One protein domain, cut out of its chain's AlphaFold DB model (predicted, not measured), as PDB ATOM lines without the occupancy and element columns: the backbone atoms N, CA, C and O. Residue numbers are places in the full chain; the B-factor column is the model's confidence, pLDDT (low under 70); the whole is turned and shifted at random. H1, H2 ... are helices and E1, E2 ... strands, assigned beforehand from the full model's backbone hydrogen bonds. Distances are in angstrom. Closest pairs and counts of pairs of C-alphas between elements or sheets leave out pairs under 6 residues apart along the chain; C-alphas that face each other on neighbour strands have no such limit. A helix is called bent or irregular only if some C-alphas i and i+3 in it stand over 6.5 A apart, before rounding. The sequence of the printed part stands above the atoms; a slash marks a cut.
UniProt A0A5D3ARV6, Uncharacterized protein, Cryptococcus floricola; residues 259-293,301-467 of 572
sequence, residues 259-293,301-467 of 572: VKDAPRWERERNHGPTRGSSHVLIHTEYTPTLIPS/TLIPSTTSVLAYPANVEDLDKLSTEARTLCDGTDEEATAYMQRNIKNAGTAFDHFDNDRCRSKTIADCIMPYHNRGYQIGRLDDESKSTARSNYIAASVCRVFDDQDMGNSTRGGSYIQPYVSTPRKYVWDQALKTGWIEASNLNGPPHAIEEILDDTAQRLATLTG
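This is residues 259 to 293 and 301 to 467 of the 572 residues of an uncharacterized protein of Cryptococcus floricola (UniProt A0A5D3ARV6). A long two-stranded ribbon, E1 and E2, with the short E3 beside one end of E1, is covered on one face by two long helices, H7 and H4, which cross each other, and H9 packs across both. H5 and H6 gather near the first part of H7, while H1 and H2 lie farthest from the mean of the C-alphas. The printed part has 202 residues, with nine named helices and four named strands in the order H1 E1 E2 H2 H3 H4 H5 H6 H7 E3 H8 E4 H9. The sheet runs E2 E1 E3 and is mixed, and the class is mixed, helices and strands. The whole is compact, with a radius of gyration of the C-alphas of 17.4 A and spans of 52 by 38 by 38 A.

In the sheet, E1, residues 279 to 289, is the inner strand, and E2, residues 301 to 313, and E3, residues 421 to 423, are the edge strands. E2 and E1 are antiparallel at 159 degrees, with N 283 and O 307 3.0 A apart and N 305 and O 285 2.8 A apart, both within hydrogen-bond range. E1 and E3 are parallel at 27 degrees, with N 280 and O 421 3.0 A apart, within hydrogen-bond range. H7, residues 384 to 410, is on the sheet at a height of 7.1 A, over E1 and slantwise to it at 35 degrees on the local plane; the closest C-alphas are those of Thr 284 and Ser 388, 5.0 A apart. H4, residues 335 to 357, is on the same face at a height of 9.6 A, over E2 and only just over E1, where 3 of its C-alphas fall; these helices and the sheet make two layers, helices on one face of a sheet. H7 is the hub, touching three helices. With its residues 391 to 402 it touches H4 at a steep tilt of 42 degrees, opposite ways; the closest C-alphas, of Ala 348 and Ile 395, are 5.2 A apart. H9, residues 451 to 465, touches H7 about perpendicular at 81 degrees, the C-alphas of Ala 397 and Ile 451 being closest at 5.0 A. H9 touches H4 at 85 degrees, closest at the C-alphas of Ala 351 and Thr 458, 5.3 A. H5, residues 363 to 369, touches H7 at 86 degrees, closest at the C-alphas of Ile 369 and Ala 390, 4.9 A. H6, residues 377 to 380, is close to H7 but not clearly touching, as is H3, residues 324 to 328. H8, residues 427 to 436, and, only just, with 5 pairs of C-alphas within 10 A, H2, residues 316 to 321, only graze the sheet. E4, residues 438 to 440, pairs with no named strand, but its residues 439 to 440 pair in parallel with residues 259 to 260. H1, residues 264 to 269, touches no helix. Every O i to N i+4 pair is within hydrogen-bond range in H1, H3, H4, H5, H8 and H9, against 17 of 23 in H7 and 0 of 2 in H2, which has 1 of 3 O i to N i+3 pairs within range; H6 is too short for an O i to N i+4 pair.

E1 begins at C-alpha 279, (-24.942, -27.975, 45.013), and is 30.9 A long; E2 is 37.9 A. H7 begins at C-alpha 384, (-34.082, -43.106, 28.722), and is 40.2 A long; H4 is 32.7 A and H9 21.1 A, ending at C-alpha 465, (-51.397, -44.828, 47.190). H2 is only just irregular, with C-alphas 317 and 320 6.7 A apart.

The two C-alphas farthest apart, of Ser 293 and Gly 414, are 60.3 A apart. Residues 294 to 300 are not printed, and C-alphas 293 and 301 are 11.8 A apart across the cut, in the link from E1 to E2. Of the links that are printed whole, none is long. The mean pLDDT of the printed part is 78.3; 45 residues are under 70, among them residues 262 to 277 and 406 to 418.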
ATOM      1  N   VAL A 259     -17.365 -27.916  42.498       86.62
ATOM      2  CA  VAL A 259     -18.048 -27.025  41.550       86.62
ATOM      3  C   VAL A 259     -17.090 -25.913  41.129       86.62
ATOM      4  O   VAL A 259     -16.728 -25.069  41.952       86.62
ATOM      5  N   LYS A 260     -16.674 -25.894  39.855       82.88
ATOM      6  CA  LYS A 260     -15.816 -24.835  39.300       82.88
ATOM      7  C   LYS A 260     -16.561 -23.499  39.302       82.88
ATOM      8  O   LYS A 260     -17.668 -23.393  38.770       82.88
ATOM      9  N   ASP A 261     -15.925 -22.482  39.883       70.25
ATOM     10  CA  ASP A 261     -16.467 -21.127  40.001       70.25
ATOM     11  C   ASP A 261     -16.631 -20.491  38.608       70.25
ATOM     12  O   ASP A 261     -15.702 -20.492  37.796       70.25
ATOM     13  N   ALA A 262     -17.823 -19.972  38.296       64.94
ATOM     14  CA  ALA A 262     -18.156 -19.634  36.913       64.94
ATOM     15  C   ALA A 262     -17.300 -18.456  36.389       64.94
ATOM     16  O   ALA A 262     -16.970 -17.523  37.138       64.94
ATOM     17  N   PRO A 263     -16.926 -18.427  35.097       62.34
ATOM     18  CA  PRO A 263     -16.122 -17.337  34.558       62.34
ATOM     19  C   PRO A 263     -16.865 -15.997  34.680       62.34
ATOM     20  O   PRO A 263     -18.094 -15.928  34.650       62.34
ATOM     21  N   ARG A 264     -16.118 -14.897  34.840       59.09
ATOM     22  CA  ARG A 264     -16.687 -13.581  35.199       59.09
ATOM     23  C   ARG A 264     -17.844 -13.135  34.290       59.09
ATOM     24  O   ARG A 264     -18.845 -12.640  34.797       59.09
ATOM     25  N   TRP A 265     -17.718 -13.339  32.977       61.69
ATOM     26  CA  TRP A 265     -18.739 -12.964  31.989       61.69
ATOM     27  C   TRP A 265     -20.059 -13.734  32.160       61.69
ATOM     28  O   TRP A 265     -21.112 -13.238  31.773       61.69
ATOM     29  N   GLU A 266     -20.018 -14.928  32.750       60.38
ATOM     30  CA  GLU A 266     -21.190 -15.768  32.994       60.38
ATOM     31  C   GLU A 266     -21.881 -15.379  34.305       60.38
ATOM     32  O   GLU A 266     -23.097 -15.182  34.329       60.38
ATOM     33  N   ARG A 267     -21.091 -15.114  35.356       59.94
ATOM     34  CA  ARG A 267     -21.569 -14.528  36.625       59.94
ATOM     35  C   ARG A 267     -22.241 -13.167  36.446       59.94
ATOM     36  O   ARG A 267     -23.152 -12.831  37.197       59.94
ATOM     37  N   GLU A 268     -21.780 -12.374  35.481       59.34
ATOM     38  CA  GLU A 268     -22.378 -11.079  35.130       59.34
ATOM     39  C   GLU A 268     -23.630 -11.217  34.246       59.34
ATOM     40  O   GLU A 268     -24.465 -10.317  34.250       59.34
ATOM     41  N   ARG A 269     -23.793 -12.336  33.521       55.62
ATOM     42  CA  ARG A 269     -24.922 -12.579  32.607       55.62
ATOM     43  C   ARG A 269     -26.111 -13.270  33.270       55.62
ATOM     44  O   ARG A 269     -27.251 -12.904  33.001       55.62
ATOM     45  N   ASN A 270     -25.856 -14.307  34.066       52.59
ATOM     46  CA  ASN A 270     -26.904 -15.253  34.460       52.59
ATOM     47  C   ASN A 270     -27.690 -14.804  35.704       52.59
ATOM     48  O   ASN A 270     -28.758 -15.352  35.956       52.59
ATOM     49  N   HIS A 271     -27.174 -13.840  36.483       45.75
ATOM     50  CA  HIS A 271     -27.739 -13.290  37.736       45.75
ATOM     51  C   HIS A 271     -28.094 -14.293  38.863       45.75
ATOM     52  O   HIS A 271     -28.391 -13.859  39.974       45.75
ATOM     53  N   GLY A 272     -28.040 -15.600  38.607       49.03
ATOM     54  CA  GLY A 272     -28.367 -16.681  39.536       49.03
ATOM     55  C   GLY A 272     -27.157 -17.317  40.244       49.03
ATOM     56  O   GLY A 272     -26.049 -16.767  40.216       49.03
ATOM     57  N   PRO A 273     -27.358 -18.490  40.877       48.91
ATOM     58  CA  PRO A 273     -26.424 -19.109  41.821       48.91
ATOM     59  C   PRO A 273     -25.208 -19.733  41.125       48.91
ATOM     60  O   PRO A 273     -25.145 -20.925  40.856       48.91
ATOM     61  N   THR A 274     -24.248 -18.878  40.784       50.78
ATOM     62  CA  THR A 274     -23.046 -19.205  39.991       50.78
ATOM     63  C   THR A 274     -21.768 -18.682  40.663       50.78
ATOM     64  O   THR A 274     -20.815 -18.278  39.998       50.78
ATOM     65  N   ARG A 275     -21.763 -18.624  42.001       48.75
ATOM     66  CA  ARG A 275     -20.672 -18.092  42.835       48.75
ATOM     67  C   ARG A 275     -20.497 -18.948  44.082       48.75
ATOM     68  O   ARG A 275     -21.362 -18.873  44.949       48.75
ATOM     69  N   GLY A 276     -19.390 -19.684  44.187       52.78
ATOM     70  CA  GLY A 276     -18.969 -20.335  45.441       52.78
ATOM     71  C   GLY A 276     -20.020 -21.210  46.150       52.78
ATOM     72  O   GLY A 276     -19.901 -21.461  47.342       52.78
ATOM     73  N   SER A 277     -21.072 -21.651  45.462       66.94
ATOM     74  CA  SER A 277     -22.177 -22.392  46.065       66.94
ATOM     75  C   SER A 277     -21.867 -23.884  46.148       66.94
ATOM     76  O   SER A 277     -21.268 -24.460  45.241       66.94
ATOM     77  N   SER A 278     -22.336 -24.526  47.219       79.06
ATOM     78  CA  SER A 278     -22.513 -25.982  47.225       79.06
ATOM     79  C   SER A 278     -23.778 -26.340  46.442       79.06
ATOM     80  O   SER A 278     -24.739 -25.566  46.439       79.06
ATOM     81  N   HIS A 279     -23.796 -27.500  45.791       84.88
ATOM     82  CA  HIS A 279     -24.942 -27.975  45.013       84.88
ATOM     83  C   HIS A 279     -25.302 -29.413  45.385       84.88
ATOM     84  O   HIS A 279     -24.415 -30.247  45.546       84.88
ATOM     85  N   VAL A 280     -26.594 -29.730  45.466       87.62
ATOM     86  CA  VAL A 280     -27.064 -31.117  45.627       87.62
ATOM     87  C   VAL A 280     -27.467 -31.644  44.260       87.62
ATOM     88  O   VAL A 280     -28.499 -31.266  43.704       87.62
ATOM     89  N   LEU A 281     -26.611 -32.494  43.702       89.19
ATOM     90  CA  LEU A 281     -26.763 -33.090  42.386       89.19
ATOM     91  C   LEU A 281     -27.721 -34.279  42.471       89.19
ATOM     92  O   LEU A 281     -27.411 -35.268  43.133       89.19
ATOM     93  N   ILE A 282     -28.862 -34.192  41.787       91.19
ATOM     94  CA  ILE A 282     -29.836 -35.285  41.665       91.19
ATOM     95  C   ILE A 282     -29.725 -35.899  40.270       91.19
ATOM     96  O   ILE A 282     -29.967 -35.219  39.269       91.19
ATOM     97  N   HIS A 283     -29.395 -37.191  40.203       91.06
ATOM     98  CA  HIS A 283     -29.332 -37.946  38.952       91.06
ATOM     99  C   HIS A 283     -30.099 -39.272  39.042       91.06
ATOM    100  O   HIS A 283     -30.192 -39.885  40.102       91.06
ATOM    101  N   THR A 284     -30.655 -39.722  37.916       91.12
ATOM    102  CA  THR A 284     -31.443 -40.957  37.798       91.12
ATOM    103  C   THR A 284     -30.832 -41.854  36.736       91.12
ATOM    104  O   THR A 284     -30.621 -41.410  35.611       91.12
ATOM    105  N   GLU A 285     -30.668 -43.138  37.028       88.00
ATOM    106  CA  GLU A 285     -30.190 -44.124  36.059       88.00
ATOM    107  C   GLU A 285     -31.195 -45.264  35.907       88.00
ATOM    108  O   GLU A 285     -31.625 -45.864  36.890       88.00
ATOM    109  N   TYR A 286     -31.575 -45.578  34.667       82.88
ATOM    110  CA  TYR A 286     -32.431 -46.723  34.358       82.88
ATOM    111  C   TYR A 286     -31.560 -47.948  34.070       82.88
ATOM    112  O   TYR A 286     -30.907 -48.040  33.033       82.88
ATOM    113  N   THR A 287     -31.544 -48.891  35.009       76.50
ATOM    114  CA  THR A 287     -30.730 -50.110  34.938       76.50
ATOM    115  C   THR A 287     -31.552 -51.284  34.386       76.50
ATOM    116  O   THR A 287     -32.663 -51.525  34.864       76.50
ATOM    117  N   PRO A 288     -31.068 -52.035  33.380       70.00
ATOM    118  CA  PRO A 288     -31.799 -53.180  32.846       70.00
ATOM    119  C   PRO A 288     -31.678 -54.395  33.768       70.00
ATOM    120  O   PRO A 288     -30.589 -54.944  33.950       70.00
ATOM    121  N   THR A 289     -32.800 -54.891  34.300       60.47
ATOM    122  CA  THR A 289     -32.785 -56.158  35.036       60.47
ATOM    123  C   THR A 289     -32.654 -57.330  34.073       60.47
ATOM    124  O   THR A 289     -33.604 -57.692  33.374       60.47
ATOM    125  N   LEU A 290     -31.494 -57.983  34.099       54.41
ATOM    126  CA  LEU A 290     -31.318 -59.331  33.570       54.41
ATOM    127  C   LEU A 290     -31.936 -60.348  34.539       54.41
ATOM    128  O   LEU A 290     -31.231 -61.045  35.264       54.41
ATOM    129  N   ILE A 291     -33.268 -60.439  34.547       52.12
ATOM    130  CA  ILE A 291     -33.962 -61.586  35.141       52.12
ATOM    131  C   ILE A 291     -33.701 -62.791  34.219       52.12
ATOM    132  O   ILE A 291     -34.094 -62.735  33.049       52.12
ATOM    133  N   PRO A 292     -33.063 -63.881  34.688       42.22
ATOM    134  CA  PRO A 292     -32.795 -65.061  33.870       42.22
ATOM    135  C   PRO A 292     -34.064 -65.917  33.719       42.22
ATOM    136  O   PRO A 292     -34.167 -67.022  34.253       42.22
ATOM    137  N   SER A 293     -35.055 -65.391  32.997       42.09
ATOM    138  CA  SER A 293     -36.296 -66.100  32.684       42.09
ATOM    139  C   SER A 293     -36.009 -67.350  31.854       42.09
ATOM    140  O   SER A 293     -35.485 -67.277  30.745       42.09
ATOM    141  N   THR A 301     -37.081 -55.430  32.034       64.00
ATOM    142  CA  THR A 301     -37.616 -54.365  32.894       64.00
ATOM    143  C   THR A 301     -36.484 -53.410  33.279       64.00
ATOM    144  O   THR A 301     -35.444 -53.843  33.772       64.00
ATOM    145  N   LEU A 302     -36.667 -52.109  33.053       72.12
ATOM    146  CA  LEU A 302     -35.747 -51.082  33.543       72.12
ATOM    147  C   LEU A 302     -36.133 -50.696  34.977       72.12
ATOM    148  O   LEU A 302     -37.278 -50.307  35.212       72.12
ATOM    149  N   ILE A 303     -35.193 -50.765  35.922       78.00
ATOM    150  CA  ILE A 303     -35.365 -50.241  37.285       78.00
ATOM    151  C   ILE A 303     -34.658 -48.880  37.395       78.00
ATOM    152  O   ILE A 303     -33.449 -48.816  37.152       78.00
ATOM    153  N   PRO A 304     -35.368 -47.801  37.780       86.44
ATOM    154  CA  PRO A 304     -34.738 -46.536  38.130       86.44
ATOM    155  C   PRO A 304     -34.004 -46.646  39.471       86.44
ATOM    156  O   PRO A 304     -34.618 -46.933  40.499       86.44
ATOM    157  N   SER A 305     -32.712 -46.334  39.464       85.38
ATOM    158  CA  SER A 305     -32.005 -45.825  40.639       85.38
ATOM    159  C   SER A 305     -32.010 -44.294  40.601       85.38
ATOM    160  O   SER A 305     -32.009 -43.708  39.517       85.38
ATOM    161  N   THR A 306     -31.994 -43.639  41.760       88.38
ATOM    162  CA  THR A 306     -31.791 -42.187  41.863       88.38
ATOM    163  C   THR A 306     -30.773 -41.909  42.959       88.38
ATOM    164  O   THR A 306     -30.962 -42.329  44.099       88.38
ATOM    165  N   THR A 307     -29.723 -41.176  42.603       84.75
ATOM    166  CA  THR A 307     -28.588 -40.839  43.464       84.75
ATOM    167  C   THR A 307     -28.599 -39.340  43.757       84.75
ATOM    168  O   THR A 307     -28.888 -38.530  42.873       84.75
ATOM    169  N   SER A 308     -28.266 -38.974  44.994       84.69
ATOM    170  CA  SER A 308     -28.059 -37.594  45.439       84.69
ATOM    171  C   SER A 308     -26.629 -37.421  45.944       84.69
ATOM    172  O   SER A 308     -26.241 -38.122  46.875       84.69
ATOM    173  N   VAL A 309     -25.863 -36.495  45.363       85.56
ATOM    174  CA  VAL A 309     -24.485 -36.186  45.792       85.56
ATOM    175  C   VAL A 309     -24.347 -34.695  46.074       85.56
ATOM    176  O   VAL A 309     -24.724 -33.861  45.253       85.56
ATOM    177  N   LEU A 310     -23.773 -34.361  47.228       86.25
ATOM    178  CA  LEU A 310     -23.388 -32.999  47.581       86.25
ATOM    179  C   LEU A 310     -22.046 -32.656  46.914       86.25
ATOM    180  O   LEU A 310     -21.025 -33.276  47.199       86.25
ATOM    181  N   ALA A 311     -22.063 -31.670  46.021       88.06
ATOM    182  CA  ALA A 311     -20.884 -31.103  45.382       88.06
ATOM    183  C   ALA A 311     -20.482 -29.790  46.072       88.06
ATOM    184  O   ALA A 311     -21.314 -28.905  46.291       88.06
ATOM    185  N   TYR A 312     -19.198 -29.663  46.393       86.62
ATOM    186  CA  TYR A 312     -18.637 -28.587  47.219       86.62
ATOM    187  C   TYR A 312     -18.056 -27.455  46.357       86.62
ATOM    188  O   TYR A 312     -17.653 -27.711  45.223       86.62
ATOM    189  N   PRO A 313     -17.950 -26.206  46.836       83.56
ATOM    190  CA  PRO A 313     -17.302 -25.144  46.070       83.56
ATOM    191  C   PRO A 313     -15.821 -25.450  45.798       83.56
ATOM    192  O   PRO A 313     -15.098 -25.918  46.675       83.56
ATOM    193  N   ALA A 314     -15.336 -25.108  44.598       85.06
ATOM    194  CA  ALA A 314     -13.900 -25.116  44.289       85.06
ATOM    195  C   ALA A 314     -13.069 -24.286  45.282       85.06
ATOM    196  O   ALA A 314     -11.905 -24.587  45.530       85.06
ATOM    197  N   ASN A 315     -13.660 -23.212  45.808       82.38
ATOM    198  CA  ASN A 315     -12.948 -22.159  46.510       82.38
ATOM    199  C   ASN A 315     -12.897 -22.377  48.033       82.38
ATOM    200  O   ASN A 315     -13.899 -22.720  48.663       82.38
ATOM    201  N   VAL A 316     -11.725 -22.147  48.633       81.44
ATOM    202  CA  VAL A 316     -11.444 -22.478  50.042       81.44
ATOM    203  C   VAL A 316     -12.228 -21.580  51.005       81.44
ATOM    204  O   VAL A 316     -12.727 -22.056  52.026       81.44
ATOM    205  N   GLU A 317     -12.399 -20.293  50.689       80.06
ATOM    206  CA  GLU A 317     -13.169 -19.353  51.518       80.06
ATOM    207  C   GLU A 317     -14.687 -19.436  51.289       80.06
ATOM    208  O   GLU A 317     -15.400 -18.520  51.687       80.06
ATOM    209  N   ASP A 318     -15.192 -20.486  50.631       77.50
ATOM    210  CA  ASP A 318     -16.630 -20.747  50.477       77.50
ATOM    211  C   ASP A 318     -17.105 -22.055  51.149       77.50
ATOM    212  O   ASP A 318     -18.305 -22.233  51.355       77.50
ATOM    213  N   LEU A 319     -16.190 -22.947  51.555       77.19
ATOM    214  CA  LEU A 319     -16.511 -24.201  52.262       77.19
ATOM    215  C   LEU A 319     -17.249 -23.982  53.598       77.19
ATOM    216  O   LEU A 319     -18.155 -24.743  53.947       77.19
ATOM    217  N   ASP A 320     -16.895 -22.914  54.309       73.25
ATOM    218  CA  ASP A 320     -17.426 -22.533  55.624       73.25
ATOM    219  C   ASP A 320     -18.845 -21.937  55.574       73.25
ATOM    220  O   ASP A 320     -19.479 -21.740  56.612       73.25
ATOM    221  N   LYS A 321     -19.372 -21.671  54.371       73.88
ATOM    222  CA  LYS A 321     -20.715 -21.105  54.165       73.88
ATOM    223  C   LYS A 321     -21.807 -22.164  54.074       73.88
ATOM    224  O   LYS A 321     -22.975 -21.812  54.198       73.88
ATOM    225  N   LEU A 322     -21.467 -23.437  53.882       72.81
ATOM    226  CA  LEU A 322     -22.447 -24.523  53.900       72.81
ATOM    227  C   LEU A 322     -22.829 -24.872  55.348       72.81
ATOM    228  O   LEU A 322     -21.947 -25.165  56.155       72.81
ATOM    229  N   SER A 323     -24.127 -24.867  55.671       71.25
ATOM    230  CA  SER A 323     -24.620 -25.232  57.008       71.25
ATOM    231  C   SER A 323     -24.296 -26.688  57.363       71.25
ATOM    232  O   SER A 323     -24.250 -27.569  56.500       71.25
ATOM    233  N   THR A 324     -24.065 -26.955  58.651       72.38
ATOM    234  CA  THR A 324     -23.752 -28.306  59.139       72.38
ATOM    235  C   THR A 324     -24.919 -29.252  58.874       72.38
ATOM    236  O   THR A 324     -24.713 -30.354  58.384       72.38
ATOM    237  N   GLU A 325     -26.146 -28.783  59.081       72.38
ATOM    238  CA  GLU A 325     -27.397 -29.488  58.813       72.38
ATOM    239  C   GLU A 325     -27.499 -29.943  57.345       72.38
ATOM    240  O   GLU A 325     -27.887 -31.079  57.061       72.38
ATOM    241  N   ALA A 326     -27.077 -29.090  56.402       73.25
ATOM    242  CA  ALA A 326     -27.061 -29.426  54.982       73.25
ATOM    243  C   ALA A 326     -25.962 -30.437  54.609       73.25
ATOM    244  O   ALA A 326     -26.161 -31.225  53.683       73.25
ATOM    245  N   ARG A 327     -24.836 -30.463  55.341       73.81
ATOM    246  CA  ARG A 327     -23.834 -31.541  55.242       73.81
ATOM    247  C   ARG A 327     -24.406 -32.852  55.792       73.81
ATOM    248  O   ARG A 327     -24.380 -33.857  55.091       73.81
ATOM    249  N   THR A 328     -24.997 -32.840  56.988       73.38
ATOM    250  CA  THR A 328     -25.549 -34.028  57.671       73.38
ATOM    251  C   THR A 328     -26.610 -34.766  56.844       73.38
ATOM    252  O   THR A 328     -26.632 -35.993  56.834       73.38
ATOM    253  N   LEU A 329     -27.432 -34.050  56.066       73.31
ATOM    254  CA  LEU A 329     -28.398 -34.638  55.119       73.31
ATOM    255  C   LEU A 329     -27.773 -35.413  53.938       73.31
ATOM    256  O   LEU A 329     -28.509 -36.049  53.180       73.31
ATOM    257  N   CYS A 330     -26.458 -35.314  53.719       71.56
ATOM    258  CA  CYS A 330     -25.754 -35.856  52.549       71.56
ATOM    259  C   CYS A 330     -24.428 -36.581  52.868       71.56
ATOM    260  O   CYS A 330     -23.917 -37.279  51.998       71.56
ATOM    261  N   ASP A 331     -23.872 -36.438  54.076       64.94
ATOM    262  CA  ASP A 331     -22.588 -37.034  54.489       64.94
ATOM    263  C   ASP A 331     -22.687 -38.550  54.762       64.94
ATOM    264  O   ASP A 331     -21.678 -39.243  54.782       64.94
ATOM    265  N   GLY A 332     -23.890 -39.107  54.949       64.00
ATOM    266  CA  GLY A 332     -24.094 -40.553  55.134       64.00
ATOM    267  C   GLY A 332     -23.705 -41.102  56.515       64.00
ATOM    268  O   GLY A 332     -24.014 -42.252  56.815       64.00
ATOM    269  N   THR A 333     -23.057 -40.295  57.361       64.50
ATOM    270  CA  THR A 333     -22.690 -40.631  58.750       64.50
ATOM    271  C   THR A 333     -23.877 -40.614  59.712       64.50
ATOM    272  O   THR A 333     -23.912 -41.396  60.659       64.50
ATOM    273  N   ASP A 334     -24.854 -39.739  59.473       68.94
ATOM    274  CA  ASP A 334     -26.112 -39.684  60.216       68.94
ATOM    275  C   ASP A 334     -27.158 -40.562  59.516       68.94
ATOM    276  O   ASP A 334     -27.698 -40.203  58.463       68.94
ATOM    277  N   GLU A 335     -27.431 -41.732  60.096       74.94
ATOM    278  CA  GLU A 335     -28.407 -42.689  59.567       74.94
ATOM    279  C   GLU A 335     -29.832 -42.111  59.496       74.94
ATOM    280  O   GLU A 335     -30.576 -42.457  58.577       74.94
ATOM    281  N   GLU A 336     -30.236 -41.227  60.418       79.50
ATOM    282  CA  GLU A 336     -31.601 -40.686  60.473       79.50
ATOM    283  C   GLU A 336     -31.803 -39.581  59.430       79.50
ATOM    284  O   GLU A 336     -32.762 -39.635  58.652       79.50
ATOM    285  N   ALA A 337     -30.873 -38.626  59.339       77.06
ATOM    286  CA  ALA A 337     -30.889 -37.576  58.322       77.06
ATOM    287  C   ALA A 337     -30.761 -38.162  56.905       77.06
ATOM    288  O   ALA A 337     -31.511 -37.785  55.997       77.06
ATOM    289  N   THR A 338     -29.879 -39.152  56.729       77.88
ATOM    290  CA  THR A 338     -29.699 -39.860  55.454       77.88
ATOM    291  C   THR A 338     -30.951 -40.655  55.080       77.88
ATOM    292  O   THR A 338     -31.446 -40.531  53.956       77.88
ATOM    293  N   ALA A 339     -31.538 -41.417  56.013       83.12
ATOM    294  CA  ALA A 339     -32.785 -42.141  55.762       83.12
ATOM    295  C   ALA A 339     -33.966 -41.196  55.481       83.12
ATOM    296  O   ALA A 339     -34.832 -41.528  54.669       83.12
ATOM    297  N   TYR A 340     -34.006 -40.009  56.097       86.31
ATOM    298  CA  TYR A 340     -35.005 -38.982  55.809       86.31
ATOM    299  C   TYR A 340     -34.864 -38.428  54.381       86.31
ATOM    300  O   TYR A 340     -35.852 -38.406  53.638       86.31
ATOM    301  N   MET A 341     -33.653 -38.059  53.949       86.44
ATOM    302  CA  MET A 341     -33.397 -37.606  52.574       86.44
ATOM    303  C   MET A 341     -33.740 -38.703  51.550       86.44
ATOM    304  O   MET A 341     -34.551 -38.487  50.644       86.44
ATOM    305  N   GLN A 342     -33.225 -39.923  51.745       88.62
ATOM    306  CA  GLN A 342     -33.508 -41.074  50.878       88.62
ATOM    307  C   GLN A 342     -35.005 -41.416  50.814       88.62
ATOM    308  O   GLN A 342     -35.518 -41.772  49.750       88.62
ATOM    309  N   ARG A 343     -35.742 -41.281  51.925       89.94
ATOM    310  CA  ARG A 343     -37.197 -41.495  51.958       89.94
ATOM    311  C   ARG A 343     -37.947 -40.460  51.123       89.94
ATOM    312  O   ARG A 343     -38.879 -40.842  50.419       89.94
ATOM    313  N   ASN A 344     -37.547 -39.189  51.164       91.31
ATOM    314  CA  ASN A 344     -38.152 -38.148  50.330       91.31
ATOM    315  C   ASN A 344     -37.863 -38.384  48.839       91.31
ATOM    316  O   ASN A 344     -38.800 -38.397  48.040       91.31
ATOM    317  N   ILE A 345     -36.616 -38.710  48.480       92.62
ATOM    318  CA  ILE A 345     -36.224 -39.095  47.110       92.62
ATOM    319  C   ILE A 345     -37.049 -40.293  46.609       92.62
ATOM    320  O   ILE A 345     -37.616 -40.256  45.514       92.62
ATOM    321  N   LYS A 346     -37.184 -41.345  47.426       92.25
ATOM    322  CA  LYS A 346     -37.967 -42.547  47.097       92.25
ATOM    323  C   LYS A 346     -39.462 -42.254  46.936       92.25
ATOM    324  O   LYS A 346     -40.086 -42.765  46.003       92.25
ATOM    325  N   ASN A 347     -40.036 -41.437  47.819       92.62
ATOM    326  CA  ASN A 347     -41.432 -41.003  47.741       92.62
ATOM    327  C   ASN A 347     -41.701 -40.217  46.447       92.62
ATOM    328  O   ASN A 347     -42.617 -40.568  45.703       92.62
ATOM    329  N   ALA A 348     -40.873 -39.214  46.143       94.56
ATOM    330  CA  ALA A 348     -40.999 -38.389  44.942       94.56
ATOM    331  C   ALA A 348     -40.801 -39.210  43.656       94.56
ATOM    332  O   ALA A 348     -41.581 -39.090  42.715       94.56
ATOM    333  N   GLY A 349     -39.829 -40.130  43.634       94.12
ATOM    334  CA  GLY A 349     -39.647 -41.063  42.519       94.12
ATOM    335  C   GLY A 349     -40.847 -41.993  42.311       94.12
ATOM    336  O   GLY A 349     -41.250 -42.228  41.176       94.12
ATOM    337  N   THR A 350     -41.468 -42.465  43.398       92.06
ATOM    338  CA  THR A 350     -42.697 -43.274  43.325       92.06
ATOM    339  C   THR A 350     -43.858 -42.450  42.759       92.06
ATOM    340  O   THR A 350     -44.576 -42.926  41.884       92.06
ATOM    341  N   ALA A 351     -44.026 -41.195  43.190       93.62
ATOM    342  CA  ALA A 351     -45.041 -40.302  42.632       93.62
ATOM    343  C   ALA A 351     -44.797 -40.004  41.138       93.62
ATOM    344  O   ALA A 351     -45.742 -40.082  40.348       93.62
ATOM    345  N   PHE A 352     -43.539 -39.797  40.726       95.06
ATOM    346  CA  PHE A 352     -43.158 -39.676  39.315       95.06
ATOM    347  C   PHE A 352     -43.541 -40.917  38.494       95.06
ATOM    348  O   PHE A 352     -44.031 -40.770  37.377       95.06
ATOM    349  N   ASP A 353     -43.379 -42.137  39.015       92.06
ATOM    350  CA  ASP A 353     -43.787 -43.349  38.285       92.06
ATOM    351  C   ASP A 353     -45.309 -43.407  38.056       92.06
ATOM    352  O   ASP A 353     -45.766 -43.900  37.021       92.06
ATOM    353  N   HIS A 354     -46.115 -42.825  38.949       91.06
ATOM    354  CA  HIS A 354     -47.546 -42.633  38.699       91.06
ATOM    355  C   HIS A 354     -47.818 -41.494  37.706       91.06
ATOM    356  O   HIS A 354     -48.642 -41.672  36.808       91.06
ATOM    357  N   PHE A 355     -47.105 -40.369  37.803       93.44
ATOM    358  CA  PHE A 355     -47.179 -39.263  36.839       93.44
ATOM    359  C   PHE A 355     -46.813 -39.708  35.408       93.44
ATOM    360  O   PHE A 355     -47.473 -39.325  34.441       93.44
ATOM    361  N   ASP A 356     -45.806 -40.574  35.249       91.06
ATOM    362  CA  ASP A 356     -45.369 -41.063  33.939       91.06
ATOM    363  C   ASP A 356     -46.367 -42.038  33.287       91.06
ATOM    364  O   ASP A 356     -46.429 -42.141  32.055       91.06
ATOM    365  N   ASN A 357     -47.209 -42.706  34.075       88.56
ATOM    366  CA  ASN A 357     -48.260 -43.595  33.574       88.56
ATOM    367  C   ASN A 357     -49.616 -42.887  33.372       88.56
ATOM    368  O   ASN A 357     -50.395 -43.270  32.497       88.56
ATOM    369  N   ASP A 358     -49.874 -41.802  34.103       85.94
ATOM    370  CA  ASP A 358     -51.120 -41.029  34.085       85.94
ATOM    371  C   ASP A 358     -51.407 -40.365  32.720       85.94
ATOM    372  O   ASP A 358     -50.669 -39.497  32.255       85.94
ATOM    373  N   ARG A 359     -52.497 -40.739  32.040       81.25
ATOM    374  CA  ARG A 359     -52.861 -40.156  30.730       81.25
ATOM    375  C   ARG A 359     -53.374 -38.710  30.813       81.25
ATOM    376  O   ARG A 359     -53.437 -38.050  29.779       81.25
ATOM    377  N   CYS A 360     -53.709 -38.230  32.008       84.88
ATOM    378  CA  CYS A 360     -54.278 -36.911  32.287       84.88
ATOM    379  C   CYS A 360     -53.306 -35.974  33.031       84.88
ATOM    380  O   CYS A 360     -53.719 -34.890  33.439       84.88
ATOM    381  N   ARG A 361     -52.032 -36.377  33.185       88.56
ATOM    382  CA  ARG A 361     -50.979 -35.664  33.934       88.56
ATOM    383  C   ARG A 361     -50.906 -34.157  33.639       88.56
ATOM    384  O   ARG A 361     -51.109 -33.723  32.500       88.56
ATOM    385  N   SER A 362     -50.531 -33.372  34.650       90.75
ATOM    386  CA  SER A 362     -50.372 -31.917  34.525       90.75
ATOM    387  C   SER A 362     -49.382 -31.542  33.416       90.75
ATOM    388  O   SER A 362     -48.229 -31.978  33.413       90.75
ATOM    389  N   LYS A 363     -49.830 -30.694  32.481       88.75
ATOM    390  CA  LYS A 363     -48.976 -30.157  31.410       88.75
ATOM    391  C   LYS A 363     -47.910 -29.219  31.956       88.75
ATOM    392  O   LYS A 363     -46.771 -29.326  31.530       88.75
ATOM    393  N   THR A 364     -48.255 -28.375  32.932       90.31
ATOM    394  CA  THR A 364     -47.309 -27.466  33.593       90.31
ATOM    395  C   THR A 364     -46.120 -28.241  34.152       90.31
ATOM    396  O   THR A 364     -44.981 -27.909  33.849       90.31
ATOM    397  N   ILE A 365     -46.381 -29.340  34.869       92.94
ATOM    398  CA  ILE A 365     -45.326 -30.208  35.406       92.94
ATOM    399  C   ILE A 365     -44.550 -30.887  34.270       92.94
ATOM    400  O   ILE A 365     -43.325 -30.858  34.273       92.94
ATOM    401  N   ALA A 366     -45.241 -31.462  33.279       91.25
ATOM    402  CA  ALA A 366     -44.607 -32.185  32.173       91.25
ATOM    403  C   ALA A 366     -43.666 -31.295  31.337       91.25
ATOM    404  O   ALA A 366     -42.556 -31.711  31.003       91.25
ATOM    405  N   ASP A 367     -44.092 -30.069  31.030       88.31
ATOM    406  CA  ASP A 367     -43.295 -29.083  30.303       88.31
ATOM    407  C   ASP A 367     -42.177 -28.510  31.202       88.31
ATOM    408  O   ASP A 367     -41.073 -28.264  30.721       88.31
ATOM    409  N   CYS A 368     -42.406 -28.379  32.518       88.62
ATOM    410  CA  CYS A 368     -41.399 -27.928  33.485       88.62
ATOM    411  C   CYS A 368     -40.241 -28.921  33.665       88.62
ATOM    412  O   CYS A 368     -39.079 -28.513  33.663       88.62
ATOM    413  N   ILE A 369     -40.535 -30.222  33.786       90.75
ATOM    414  CA  ILE A 369     -39.515 -31.260  34.007       90.75
ATOM    415  C   ILE A 369     -38.854 -31.753  32.708       90.75
ATOM    416  O   ILE A 369     -37.842 -32.453  32.774       90.75
ATOM    417  N   MET A 370     -39.373 -31.381  31.530       87.12
ATOM    418  CA  MET A 370     -38.799 -31.727  30.218       87.12
ATOM    419  C   MET A 370     -38.779 -30.535  29.217       87.12
ATOM    420  O   MET A 370     -39.224 -30.675  28.073       87.12
ATOM    421  N   PRO A 371     -38.219 -29.363  29.584       65.62
ATOM    422  CA  PRO A 371     -38.473 -28.082  28.902       65.62
ATOM    423  C   PRO A 371     -37.830 -27.924  27.513       65.62
ATOM    424  O   PRO A 371     -38.095 -26.944  26.819       65.62
ATOM    425  N   TYR A 372     -36.984 -28.867  27.087       65.12
ATOM    426  CA  TYR A 372     -36.227 -28.788  25.828       65.12
ATOM    427  C   TYR A 372     -36.594 -29.867  24.798       65.12
ATOM    428  O   TYR A 372     -35.966 -29.942  23.738       65.12
ATOM    429  N   HIS A 373     -37.595 -30.713  25.065       68.50
ATOM    430  CA  HIS A 373     -37.931 -31.795  24.141       68.50
ATOM    431  C   HIS A 373     -38.930 -31.355  23.057       68.50
ATOM    432  O   HIS A 373     -40.145 -31.390  23.244       68.50
ATOM    433  N   ASN A 374     -38.410 -31.022  21.870       67.31
ATOM    434  CA  ASN A 374     -39.145 -30.496  20.701       67.31
ATOM    435  C   ASN A 374     -40.342 -31.336  20.190       67.31
ATOM    436  O   ASN A 374     -41.043 -30.904  19.276       67.31
ATOM    437  N   ARG A 375     -40.569 -32.547  20.718       72.31
ATOM    438  CA  ARG A 375     -41.724 -33.409  20.389       72.31
ATOM    439  C   ARG A 375     -42.708 -33.580  21.560       72.31
ATOM    440  O   ARG A 375     -43.598 -34.424  21.488       72.31
ATOM    441  N   GLY A 376     -42.538 -32.801  22.631       77.56
ATOM    442  CA  GLY A 376     -43.315 -32.871  23.868       77.56
ATOM    443  C   GLY A 376     -42.983 -34.085  24.742       77.56
ATOM    444  O   GLY A 376     -42.318 -35.034  24.304       77.56
ATOM    445  N   TYR A 377     -43.485 -34.058  25.980       85.81
ATOM    446  CA  TYR A 377     -43.230 -35.074  27.008       85.81
ATOM    447  C   TYR A 377     -43.580 -36.498  26.551       85.81
ATOM    448  O   TYR A 377     -42.803 -37.428  26.744       85.81
ATOM    449  N   GLN A 378     -44.730 -36.681  25.890       84.69
ATOM    450  CA  GLN A 378     -45.251 -38.012  25.540       84.69
ATOM    451  C   GLN A 378     -44.360 -38.797  24.562       84.69
ATOM    452  O   GLN A 378     -44.451 -40.021  24.518       84.69
ATOM    453  N   ILE A 379     -43.504 -38.104  23.803       83.12
ATOM    454  CA  ILE A 379     -42.501 -38.716  22.921       83.12
ATOM    455  C   ILE A 379     -41.113 -38.696  23.579       83.12
ATOM    456  O   ILE A 379     -40.355 -39.640  23.390       83.12
ATOM    457  N   GLY A 380     -40.781 -37.666  24.367       81.81
ATOM    458  CA  GLY A 380     -39.481 -37.566  25.048       81.81
ATOM    459  C   GLY A 380     -39.284 -38.602  26.149       81.81
ATOM    460  O   GLY A 380     -38.207 -39.160  26.278       81.81
ATOM    461  N   ARG A 381     -40.347 -38.975  26.867       83.38
ATOM    462  CA  ARG A 381     -40.318 -40.029  27.899       83.38
ATOM    463  C   ARG A 381     -40.017 -41.449  27.381       83.38
ATOM    464  O   ARG A 381     -39.995 -42.381  28.178       83.38
ATOM    465  N   LEU A 382     -39.893 -41.621  26.062       85.25
ATOM    466  CA  LEU A 382     -39.508 -42.877  25.406       85.25
ATOM    467  C   LEU A 382     -37.988 -42.984  25.189       85.25
ATOM    468  O   LEU A 382     -37.516 -44.022  24.740       85.25
ATOM    469  N   ASP A 383     -37.250 -41.908  25.464       86.06
ATOM    470  CA  ASP A 383     -35.794 -41.863  25.518       86.06
ATOM    471  C   ASP A 383     -35.347 -41.909  26.989       86.06
ATOM    472  O   ASP A 383     -35.833 -41.130  27.815       86.06
ATOM    473  N   ASP A 384     -34.441 -42.827  27.327       84.06
ATOM    474  CA  ASP A 384     -34.082 -43.106  28.722       84.06
ATOM    475  C   ASP A 384     -33.298 -41.954  29.379       84.06
ATOM    476  O   ASP A 384     -33.471 -41.718  30.576       84.06
ATOM    477  N   GLU A 385     -32.500 -41.178  28.627       85.25
ATOM    478  CA  GLU A 385     -31.818 -39.984  29.162       85.25
ATOM    479  C   GLU A 385     -32.818 -38.845  29.425       85.25
ATOM    480  O   GLU A 385     -32.795 -38.214  30.486       85.25
ATOM    481  N   SER A 386     -33.759 -38.615  28.508       86.75
ATOM    482  CA  SER A 386     -34.842 -37.640  28.683       86.75
ATOM    483  C   SER A 386     -35.771 -38.024  29.842       86.75
ATOM    484  O   SER A 386     -36.169 -37.161  30.628       86.75
ATOM    485  N   LYS A 387     -36.087 -39.317  30.002       89.25
ATOM    486  CA  LYS A 387     -36.882 -39.836  31.126       89.25
ATOM    487  C   LYS A 387     -36.114 -39.808  32.456       89.25
ATOM    488  O   LYS A 387     -36.717 -39.513  33.489       89.25
ATOM    489  N   SER A 388     -34.803 -40.064  32.446       89.88
ATOM    490  CA  SER A 388     -33.896 -39.841  33.587       89.88
ATOM    491  C   SER A 388     -33.929 -38.378  34.023       89.88
ATOM    492  O   SER A 388     -34.220 -38.084  35.182       89.88
ATOM    493  N   THR A 389     -33.731 -37.459  33.076       89.31
ATOM    494  CA  THR A 389     -33.750 -36.012  33.313       89.31
ATOM    495  C   THR A 389     -35.089 -35.570  33.913       89.31
ATOM    496  O   THR A 389     -35.107 -34.853  34.912       89.31
ATOM    497  N   ALA A 390     -36.210 -36.058  33.373       91.62
ATOM    498  CA  ALA A 390     -37.545 -35.755  33.889       91.62
ATOM    499  C   ALA A 390     -37.785 -36.280  35.317       91.62
ATOM    500  O   ALA A 390     -38.333 -35.544  36.138       91.62
ATOM    501  N   ARG A 391     -37.342 -37.507  35.646       93.75
ATOM    502  CA  ARG A 391     -37.437 -38.044  37.018       93.75
ATOM    503  C   ARG A 391     -36.581 -37.227  37.986       93.75
ATOM    504  O   ARG A 391     -37.068 -36.849  39.046       93.75
ATOM    505  N   SER A 392     -35.343 -36.916  37.607       93.88
ATOM    506  CA  SER A 392     -34.420 -36.114  38.420       93.88
ATOM    507  C   SER A 392     -34.977 -34.714  38.696       93.88
ATOM    508  O   SER A 392     -34.957 -34.269  39.838       93.88
ATOM    509  N   ASN A 393     -35.560 -34.057  37.685       92.56
ATOM    510  CA  ASN A 393     -36.242 -32.766  37.833       92.56
ATOM    511  C   ASN A 393     -37.462 -32.843  38.763       92.56
ATOM    512  O   ASN A 393     -37.627 -31.970  39.606       92.56
ATOM    513  N   TYR A 394     -38.295 -33.882  38.654       94.81
ATOM    514  CA  TYR A 394     -39.447 -34.065  39.545       94.81
ATOM    515  C   TYR A 394     -39.002 -34.315  41.000       94.81
ATOM    516  O   TYR A 394     -39.519 -33.698  41.927       94.81
ATOM    517  N   ILE A 395     -37.987 -35.159  41.211       95.06
ATOM    518  CA  ILE A 395     -37.432 -35.448  42.544       95.06
ATOM    519  C   ILE A 395     -36.767 -34.210  43.167       95.06
ATOM    520  O   ILE A 395     -36.896 -33.992  44.373       95.06
ATOM    521  N   ALA A 396     -36.103 -33.371  42.364       93.25
ATOM    522  CA  ALA A 396     -35.425 -32.165  42.839       93.25
ATOM    523  C   ALA A 396     -36.353 -31.198  43.599       93.25
ATOM    524  O   ALA A 396     -35.907 -30.591  44.568       93.25
ATOM    525  N   ALA A 397     -37.640 -31.104  43.239       92.88
ATOM    526  CA  ALA A 397     -38.611 -30.278  43.966       92.88
ATOM    527  C   ALA A 397     -38.782 -30.720  45.434       92.88
ATOM    528  O   ALA A 397     -38.746 -29.895  46.346       92.88
ATOM    529  N   SER A 398     -38.901 -32.029  45.685       92.88
ATOM    530  CA  SER A 398     -38.976 -32.570  47.051       92.88
ATOM    531  C   SER A 398     -37.658 -32.433  47.813       92.88
ATOM    532  O   SER A 398     -37.678 -32.276  49.030       92.88
ATOM    533  N   VAL A 399     -36.519 -32.456  47.115       90.75
ATOM    534  CA  VAL A 399     -35.202 -32.230  47.729       90.75
ATOM    535  C   VAL A 399     -35.020 -30.760  48.124       90.75
ATOM    536  O   VAL A 399     -34.532 -30.514  49.222       90.75
ATOM    537  N   CYS A 400     -35.474 -29.786  47.319       89.19
ATOM    538  CA  CYS A 400     -35.508 -28.369  47.723       89.19
ATOM    539  C   CYS A 400     -36.258 -28.202  49.045       89.19
ATOM    540  O   CYS A 400     -35.697 -27.707  50.022       89.19
ATOM    541  N   ARG A 401     -37.481 -28.744  49.095       87.81
ATOM    542  CA  ARG A 401     -38.374 -28.630  50.250       87.81
ATOM    543  C   ARG A 401     -37.770 -29.193  51.543       87.81
ATOM    544  O   ARG A 401     -38.002 -28.632  52.609       87.81
ATOM    545  N   VAL A 402     -36.958 -30.254  51.449       86.50
ATOM    546  CA  VAL A 402     -36.213 -30.827  52.588       86.50
ATOM    547  C   VAL A 402     -35.193 -29.846  53.173       86.50
ATOM    548  O   VAL A 402     -35.050 -29.802  54.394       86.50
ATOM    549  N   PHE A 403     -34.504 -29.052  52.349       80.62
ATOM    550  CA  PHE A 403     -33.603 -28.011  52.852       80.62
ATOM    551  C   PHE A 403     -34.388 -26.793  53.373       80.62
ATOM    552  O   PHE A 403     -34.074 -26.296  54.453       80.62
ATOM    553  N   ASP A 404     -35.452 -26.377  52.674       77.75
ATOM    554  CA  ASP A 404     -36.304 -25.245  53.084       77.75
ATOM    555  C   ASP A 404     -36.923 -25.446  54.484       77.75
ATOM    556  O   ASP A 404     -36.991 -24.513  55.286       77.75
ATOM    557  N   ASP A 405     -37.374 -26.668  54.800       70.81
ATOM    558  CA  ASP A 405     -37.973 -26.996  56.102       70.81
ATOM    559  C   ASP A 405     -36.950 -27.097  57.251       70.81
ATOM    560  O   ASP A 405     -37.334 -26.956  58.414       70.81
ATOM    561  N   GLN A 406     -35.659 -27.302  56.961       62.12
ATOM    562  CA  GLN A 406     -34.600 -27.375  57.980       62.12
ATOM    563  C   GLN A 406     -34.083 -25.984  58.377       62.12
ATOM    564  O   GLN A 406     -33.970 -25.686  59.571       62.12
ATOM    565  N   ASP A 407     -33.847 -25.093  57.406       53.50
ATOM    566  CA  ASP A 407     -33.362 -23.728  57.676       53.50
ATOM    567  C   ASP A 407     -34.375 -22.890  58.490       53.50
ATOM    568  O   ASP A 407     -33.990 -22.008  59.265       53.50
ATOM    569  N   MET A 408     -35.669 -23.220  58.405       42.56
ATOM    570  CA  MET A 408     -36.744 -22.613  59.205       42.56
ATOM    571  C   MET A 408     -36.720 -22.999  60.700       42.56
ATOM    572  O   MET A 408     -37.457 -22.404  61.489       42.56
ATOM    573  N   GLY A 409     -35.901 -23.979  61.110       41.09
ATOM    574  CA  GLY A 409     -35.866 -24.502  62.480       41.09
ATOM    575  C   GLY A 409     -34.833 -23.855  63.413       41.09
ATOM    576  O   GLY A 409     -35.180 -23.449  64.523       41.09
ATOM    577  N   ASN A 410     -33.562 -23.785  62.994       40.88
ATOM    578  CA  ASN A 410     -32.428 -23.699  63.935       40.88
ATOM    579  C   ASN A 410     -31.499 -22.475  63.804       40.88
ATOM    580  O   ASN A 410     -30.556 -22.359  64.593       40.88
ATOM    581  N   SER A 411     -31.754 -21.533  62.886       42.25
ATOM    582  CA  SER A 411     -30.872 -20.375  62.625       42.25
ATOM    583  C   SER A 411     -30.777 -19.378  63.803       42.25
ATOM    584  O   SER A 411     -31.428 -18.335  63.854       42.25
ATOM    585  N   THR A 412     -29.952 -19.726  64.794       38.41
ATOM    586  CA  THR A 412     -29.700 -18.959  66.033       38.41
ATOM    587  C   THR A 412     -28.210 -18.748  66.329       38.41
ATOM    588  O   THR A 412     -27.855 -18.103  67.318       38.41
ATOM    589  N   ARG A 413     -27.316 -19.211  65.443       39.88
ATOM    590  CA  ARG A 413     -25.903 -18.797  65.394       39.88
ATOM    591  C   ARG A 413     -25.707 -17.832  64.229       39.88
ATOM    592  O   ARG A 413     -26.016 -18.161  63.093       39.88
ATOM    593  N   GLY A 414     -25.212 -16.630  64.529       38.66
ATOM    594  CA  GLY A 414     -25.164 -15.494  63.602       38.66
ATOM    595  C   GLY A 414     -24.084 -15.573  62.519       38.66
ATOM    596  O   GLY A 414     -23.203 -14.717  62.489       38.66
ATOM    597  N   GLY A 415     -24.165 -16.570  61.639       49.12
ATOM    598  CA  GLY A 415     -23.453 -16.632  60.362       49.12
ATOM    599  C   GLY A 415     -24.451 -16.667  59.202       49.12
ATOM    600  O   GLY A 415     -25.527 -17.247  59.327       49.12
ATOM    601  N   SER A 416     -24.120 -16.040  58.072       55.19
ATOM    602  CA  SER A 416     -24.938 -16.113  56.855       55.19
ATOM    603  C   SER A 416     -24.602 -17.385  56.072       55.19
ATOM    604  O   SER A 416     -23.886 -17.323  55.068       55.19
ATOM    605  N   TYR A 417     -25.074 -18.529  56.566       65.62
ATOM    606  CA  TYR A 417     -24.990 -19.794  55.839       65.62
ATOM    607  C   TYR A 417     -25.784 -19.723  54.526       65.62
ATOM    608  O   TYR A 417     -26.751 -18.969  54.403       65.62
ATOM    609  N   ILE A 418     -25.342 -20.494  53.535       67.69
ATOM    610  CA  ILE A 418     -25.919 -20.570  52.197       67.69
ATOM    611  C   ILE A 418     -26.418 -21.999  51.988       67.69
ATOM    612  O   ILE A 418     -25.630 -22.943  51.908       67.69
ATOM    613  N   GLN A 419     -27.740 -22.129  51.890       72.06
ATOM    614  CA  GLN A 419     -28.450 -23.343  51.496       72.06
ATOM    615  C   GLN A 419     -27.868 -23.895  50.175       72.06
ATOM    616  O   GLN A 419     -27.648 -23.116  49.240       72.06
ATOM    617  N   PRO A 420     -27.593 -25.208  50.051       78.06
ATOM    618  CA  PRO A 420     -27.043 -25.758  48.819       78.06
ATOM    619  C   PRO A 420     -28.097 -25.759  47.707       78.06
ATOM    620  O   PRO A 420     -29.256 -26.114  47.914       78.06
ATOM    621  N   TYR A 421     -27.689 -25.411  46.488       82.75
ATOM    622  CA  TYR A 421     -28.611 -25.359  45.357       82.75
ATOM    623  C   TYR A 421     -28.844 -26.756  44.787       82.75
ATOM    624  O   TYR A 421     -27.934 -27.384  44.244       82.75
ATOM    625  N   VAL A 422     -30.078 -27.249  44.867       87.75
ATOM    626  CA  VAL A 422     -30.459 -28.499  44.197       87.75
ATOM    627  C   VAL A 422     -30.298 -28.322  42.686       87.75
ATOM    628  O   VAL A 422     -30.630 -27.274  42.130       87.75
ATOM    629  N   SER A 423     -29.706 -29.303  42.012       88.56
ATOM    630  CA  SER A 423     -29.366 -29.199  40.593       88.56
ATOM    631  C   SER A 423     -29.419 -30.551  39.889       88.56
ATOM    632  O   SER A 423     -29.120 -31.589  40.478       88.56
ATOM    633  N   THR A 424     -29.790 -30.546  38.612       88.19
ATOM    634  CA  THR A 424     -30.047 -31.763  37.826       88.19
ATOM    635  C   THR A 424     -29.105 -31.854  36.620       88.19
ATOM    636  O   THR A 424     -29.419 -31.373  35.525       88.19
ATOM    637  N   PRO A 425     -27.901 -32.437  36.786       86.38
ATOM    638  CA  PRO A 425     -26.976 -32.632  35.677       86.38
ATOM    639  C   PRO A 425     -27.524 -33.643  34.656       86.38
ATOM    640  O   PRO A 425     -28.124 -34.664  35.009       86.38
ATOM    641  N   ARG A 426     -27.273 -33.374  33.368       84.88
ATOM    642  CA  ARG A 426     -27.476 -34.355  32.285       84.88
ATOM    643  C   ARG A 426     -26.484 -35.506  32.429       84.88
ATOM    644  O   ARG A 426     -25.424 -35.311  33.025       84.88
ATOM    645  N   LYS A 427     -26.774 -36.668  31.830       86.25
ATOM    646  CA  LYS A 427     -25.959 -37.872  32.045       86.25
ATOM    647  C   LYS A 427     -24.480 -37.651  31.714       86.25
ATOM    648  O   LYS A 427     -23.637 -37.930  32.553       86.25
ATOM    649  N   TYR A 428     -24.150 -37.049  30.569       85.19
ATOM    650  CA  TYR A 428     -22.740 -36.804  30.226       85.19
ATOM    651  C   TYR A 428     -22.009 -35.880  31.224       85.19
ATOM    652  O   TYR A 428     -20.800 -36.007  31.387       85.19
ATOM    653  N   VAL A 429     -22.724 -34.963  31.891       86.56
ATOM    654  CA  VAL A 429     -22.158 -34.057  32.908       86.56
ATOM    655  C   VAL A 429     -21.923 -34.817  34.215       86.56
ATOM    656  O   VAL A 429     -20.891 -34.633  34.849       86.56
ATOM    657  N   TRP A 430     -22.860 -35.689  34.592       86.62
ATOM    658  CA  TRP A 430     -22.760 -36.584  35.747       86.62
ATOM    659  C   TRP A 430     -21.612 -37.594  35.588       86.62
ATOM    660  O   TRP A 430     -20.704 -37.625  36.418       86.62
ATOM    661  N   ASP A 431     -21.589 -38.323  34.468       85.12
ATOM    662  CA  ASP A 431     -20.535 -39.277  34.103       85.12
ATOM    663  C   ASP A 431     -19.149 -38.602  34.069       85.12
ATOM    664  O   ASP A 431     -18.144 -39.192  34.472       85.12
ATOM    665  N   GLN A 432     -19.075 -37.346  33.603       83.50
ATOM    666  CA  GLN A 432     -17.846 -36.553  33.629       83.50
ATOM    667  C   GLN A 432     -17.463 -36.138  35.056       83.50
ATOM    668  O   GLN A 432     -16.309 -36.317  35.434       83.50
ATOM    669  N   ALA A 433     -18.402 -35.634  35.860       84.38
ATOM    670  CA  ALA A 433     -18.128 -35.149  37.212       84.38
ATOM    671  C   ALA A 433     -17.652 -36.258  38.161       84.38
ATOM    672  O   ALA A 433     -16.690 -36.042  38.897       84.38
ATOM    673  N   LEU A 434     -18.243 -37.458  38.085       80.31
ATOM    674  CA  LEU A 434     -17.755 -38.646  38.800       80.31
ATOM    675  C   LEU A 434     -16.334 -39.034  38.362       80.31
ATOM    676  O   LEU A 434     -15.502 -39.414  39.182       80.31
ATOM    677  N   LYS A 435     -16.033 -38.908  37.066       75.81
ATOM    678  CA  LYS A 435     -14.738 -39.279  36.477       75.81
ATOM    679  C   LYS A 435     -13.620 -38.258  36.722       75.81
ATOM    680  O   LYS A 435     -12.452 -38.644  36.691       75.81
ATOM    681  N   THR A 436     -13.947 -36.976  36.897       75.81
ATOM    682  CA  THR A 436     -12.963 -35.879  36.975       75.81
ATOM    683  C   THR A 436     -13.073 -35.019  38.234       75.81
ATOM    684  O   THR A 436     -12.480 -33.948  38.249       75.81
ATOM    685  N   GLY A 437     -13.855 -35.406  39.251       81.06
ATOM    686  CA  GLY A 437     -14.004 -34.659  40.518       81.06
ATOM    687  C   GLY A 437     -14.474 -33.201  40.365       81.06
ATOM    688  O   GLY A 437     -14.363 -32.406  41.297       81.06
ATOM    689  N   TRP A 438     -14.975 -32.831  39.184       85.31
ATOM    690  CA  TRP A 438     -15.205 -31.453  38.753       85.31
ATOM    691  C   TRP A 438     -16.509 -31.341  37.969       85.31
ATOM    692  O   TRP A 438     -16.715 -32.063  36.996       85.31
ATOM    693  N   ILE A 439     -17.327 -30.352  38.317       86.62
ATOM    694  CA  ILE A 439     -18.493 -29.935  37.538       86.62
ATOM    695  C   ILE A 439     -18.466 -28.417  37.341       86.62
ATOM    696  O   ILE A 439     -18.157 -27.669  38.265       86.62
ATOM    697  N   GLU A 440     -18.746 -27.928  36.134       82.94
ATOM    698  CA  GLU A 440     -18.854 -26.484  35.895       82.94
ATOM    699  C   GLU A 440     -20.253 -25.991  36.283       82.94
ATOM    700  O   GLU A 440     -21.249 -26.582  35.861       82.94
ATOM    701  N   ALA A 441     -20.349 -24.869  37.006       77.38
ATOM    702  CA  ALA A 441     -21.641 -24.271  37.364       77.38
ATOM    703  C   ALA A 441     -22.511 -23.889  36.140       77.38
ATOM    704  O   ALA A 441     -23.732 -23.820  36.246       77.38
ATOM    705  N   SER A 442     -21.895 -23.697  34.968       74.94
ATOM    706  CA  SER A 442     -22.541 -23.500  33.658       74.94
ATOM    707  C   SER A 442     -23.396 -24.694  33.197       74.94
ATOM    708  O   SER A 442     -24.376 -24.516  32.475       74.94
ATOM    709  N   ASN A 443     -23.031 -25.916  33.605       78.25
ATOM    710  CA  ASN A 443     -23.686 -27.167  33.216       78.25
ATOM    711  C   ASN A 443     -24.717 -27.652  34.257       78.25
ATOM    712  O   ASN A 443     -25.360 -28.688  34.058       78.25
ATOM    713  N   LEU A 444     -24.885 -26.915  35.361       78.00
ATOM    714  CA  LEU A 444     -25.868 -27.199  36.402       78.00
ATOM    715  C   LEU A 444     -27.204 -26.528  36.070       78.00
ATOM    716  O   LEU A 444     -27.364 -25.315  36.194       78.00
ATOM    717  N   ASN A 445     -28.195 -27.334  35.682       75.44
ATOM    718  CA  ASN A 445     -29.582 -26.881  35.693       75.44
ATOM    719  C   ASN A 445     -30.007 -26.712  37.158       75.44
ATOM    720  O   ASN A 445     -29.819 -27.639  37.946       75.44
ATOM    721  N   GLY A 446     -30.568 -25.554  37.512       73.75
ATOM    722  CA  GLY A 446     -31.191 -25.340  38.822       73.75
ATOM    723  C   GLY A 446     -32.472 -26.172  39.011       73.75
ATOM    724  O   GLY A 446     -32.824 -26.971  38.138       73.75
ATOM    725  N   PRO A 447     -33.196 -25.985  40.127       77.06
ATOM    726  CA  PRO A 447     -34.426 -26.727  40.393       77.06
ATOM    727  C   PRO A 447     -35.523 -26.435  39.348       77.06
ATOM    728  O   PRO A 447     -35.472 -25.403  38.666       77.06
ATOM    729  N   PRO A 448     -36.533 -27.318  39.210       84.62
ATOM    730  CA  PRO A 448     -37.696 -27.050  38.364       84.62
ATOM    731  C   PRO A 448     -38.379 -25.740  38.779       84.62
ATOM    732  O   PRO A 448     -38.431 -25.403  39.955       84.62
ATOM    733  N   HIS A 449     -38.945 -25.002  37.824       85.50
ATOM    734  CA  HIS A 449     -39.609 -23.722  38.109       85.50
ATOM    735  C   HIS A 449     -41.036 -23.859  38.675       85.50
ATOM    736  O   HIS A 449     -41.592 -22.870  39.139       85.50
ATOM    737  N   ALA A 450     -41.619 -25.060  38.629       89.38
ATOM    738  CA  ALA A 450     -42.954 -25.392  39.132       89.38
ATOM    739  C   ALA A 450     -42.847 -26.285  40.387       89.38
ATOM    740  O   ALA A 450     -43.326 -27.419  40.397       89.38
ATOM    741  N   ILE A 451     -42.097 -25.822  41.399       90.81
ATOM    742  CA  ILE A 451     -41.797 -26.603  42.615       90.81
ATOM    743  C   ILE A 451     -43.092 -26.971  43.341       90.81
ATOM    744  O   ILE A 451     -43.338 -28.151  43.576       90.81
ATOM    745  N   GLU A 452     -43.934 -25.981  43.645       93.50
ATOM    746  CA  GLU A 452     -45.173 -26.178  44.407       93.50
ATOM    747  C   GLU A 452     -46.135 -27.133  43.687       93.50
ATOM    748  O   GLU A 452     -46.647 -28.066  44.300       93.50
ATOM    749  N   GLU A 453     -46.311 -26.996  42.366       94.25
ATOM    750  CA  GLU A 453     -47.168 -27.909  41.602       94.25
ATOM    751  C   GLU A 453     -46.649 -29.356  41.609       94.25
ATOM    752  O   GLU A 453     -47.447 -30.293  41.615       94.25
ATOM    753  N   ILE A 454     -45.324 -29.560  41.629       95.00
ATOM    754  CA  ILE A 454     -44.718 -30.893  41.761       95.00
ATOM    755  C   ILE A 454     -44.899 -31.443  43.182       95.00
ATOM    756  O   ILE A 454     -45.142 -32.642  43.337       95.00
ATOM    757  N   LEU A 455     -44.813 -30.602  44.216       94.62
ATOM    758  CA  LEU A 455     -45.036 -31.003  45.608       94.62
ATOM    759  C   LEU A 455     -46.497 -31.405  45.861       94.62
ATOM    760  O   LEU A 455     -46.731 -32.453  46.467       94.62
ATOM    761  N   ASP A 456     -47.463 -30.643  45.344       94.00
ATOM    762  CA  ASP A 456     -48.893 -30.962  45.435       94.00
ATOM    763  C   ASP A 456     -49.235 -32.261  44.680       94.00
ATOM    764  O   ASP A 456     -49.867 -33.159  45.244       94.00
ATOM    765  N   ASP A 457     -48.759 -32.423  43.438       93.81
ATOM    766  CA  ASP A 457     -48.933 -33.654  42.643       93.81
ATOM    767  C   ASP A 457     -48.275 -34.870  43.335       93.81
ATOM    768  O   ASP A 457     -48.866 -35.954  43.400       93.81
ATOM    769  N   THR A 458     -47.104 -34.676  43.954       93.56
ATOM    770  CA  THR A 458     -46.429 -35.692  44.778       93.56
ATOM    771  C   THR A 458     -47.289 -36.090  45.979       93.56
ATOM    772  O   THR A 458     -47.538 -37.280  46.202       93.56
ATOM    773  N   ALA A 459     -47.788 -35.114  46.744       91.62
ATOM    774  CA  ALA A 459     -48.622 -35.351  47.917       91.62
ATOM    775  C   ALA A 459     -49.939 -36.058  47.550       91.62
ATOM    776  O   ALA A 459     -50.314 -37.038  48.199       91.62
ATOM    777  N   GLN A 460     -50.608 -35.630  46.474       89.31
ATOM    778  CA  GLN A 460     -51.859 -36.220  45.994       89.31
ATOM    779  C   GLN A 460     -51.680 -37.685  45.557       89.31
ATOM    780  O   GLN A 460     -52.490 -38.552  45.917       89.31
ATOM    781  N   ARG A 461     -50.600 -38.000  44.827       89.94
ATOM    782  CA  ARG A 461     -50.299 -39.373  44.379       89.94
ATOM    783  C   ARG A 461     -49.952 -40.290  45.557       89.94
ATOM    784  O   ARG A 461     -50.472 -41.405  45.627       89.94
ATOM    785  N   LEU A 462     -49.177 -39.814  46.534       87.81
ATOM    786  CA  LEU A 462     -48.851 -40.570  47.755       87.81
ATOM    787  C   LEU A 462     -50.068 -40.768  48.679       87.81
ATOM    788  O   LEU A 462     -50.252 -41.850  49.246       87.81
ATOM    789  N   ALA A 463     -50.945 -39.768  48.800       82.88
ATOM    790  CA  ALA A 463     -52.198 -39.888  49.547       82.88
ATOM    791  C   ALA A 463     -53.173 -40.878  48.880       82.88
ATOM    792  O   ALA A 463     -53.877 -41.626  49.563       82.88
ATOM    793  N   THR A 464     -53.172 -40.944  47.545       76.88
ATOM    794  CA  THR A 464     -53.934 -41.941  46.775       76.88
ATOM    795  C   THR A 464     -53.393 -43.355  47.006       76.88
ATOM    796  O   THR A 464     -54.167 -44.256  47.324       76.88
ATOM    797  N   LEU A 465     -52.070 -43.545  46.933       75.19
ATOM    798  CA  LEU A 465     -51.397 -44.828  47.190       75.19
ATOM    799  C   LEU A 465     -51.618 -45.377  48.604       75.19
ATOM    800  O   LEU A 465     -51.712 -46.587  48.794       75.19
ATOM    801  N   THR A 466     -51.702 -44.498  49.601       69.75
ATOM    802  CA  THR A 466     -51.930 -44.875  51.007       69.75
ATOM    803  C   THR A 466     -53.411 -44.996  51.378       69.75
ATOM    804  O   THR A 466     -53.722 -45.347  52.515       69.75
ATOM    805  N   GLY A 467     -54.337 -44.708  50.453       58.75
ATOM    806  CA  GLY A 467     -55.779 -44.715  50.719       58.75
ATOM    807  C   GLY A 467     -56.259 -43.592  51.649       58.75
ATOM    808  O   GLY A 467     -57.342 -43.695  52.219       58.75
TER     809      GLY A 467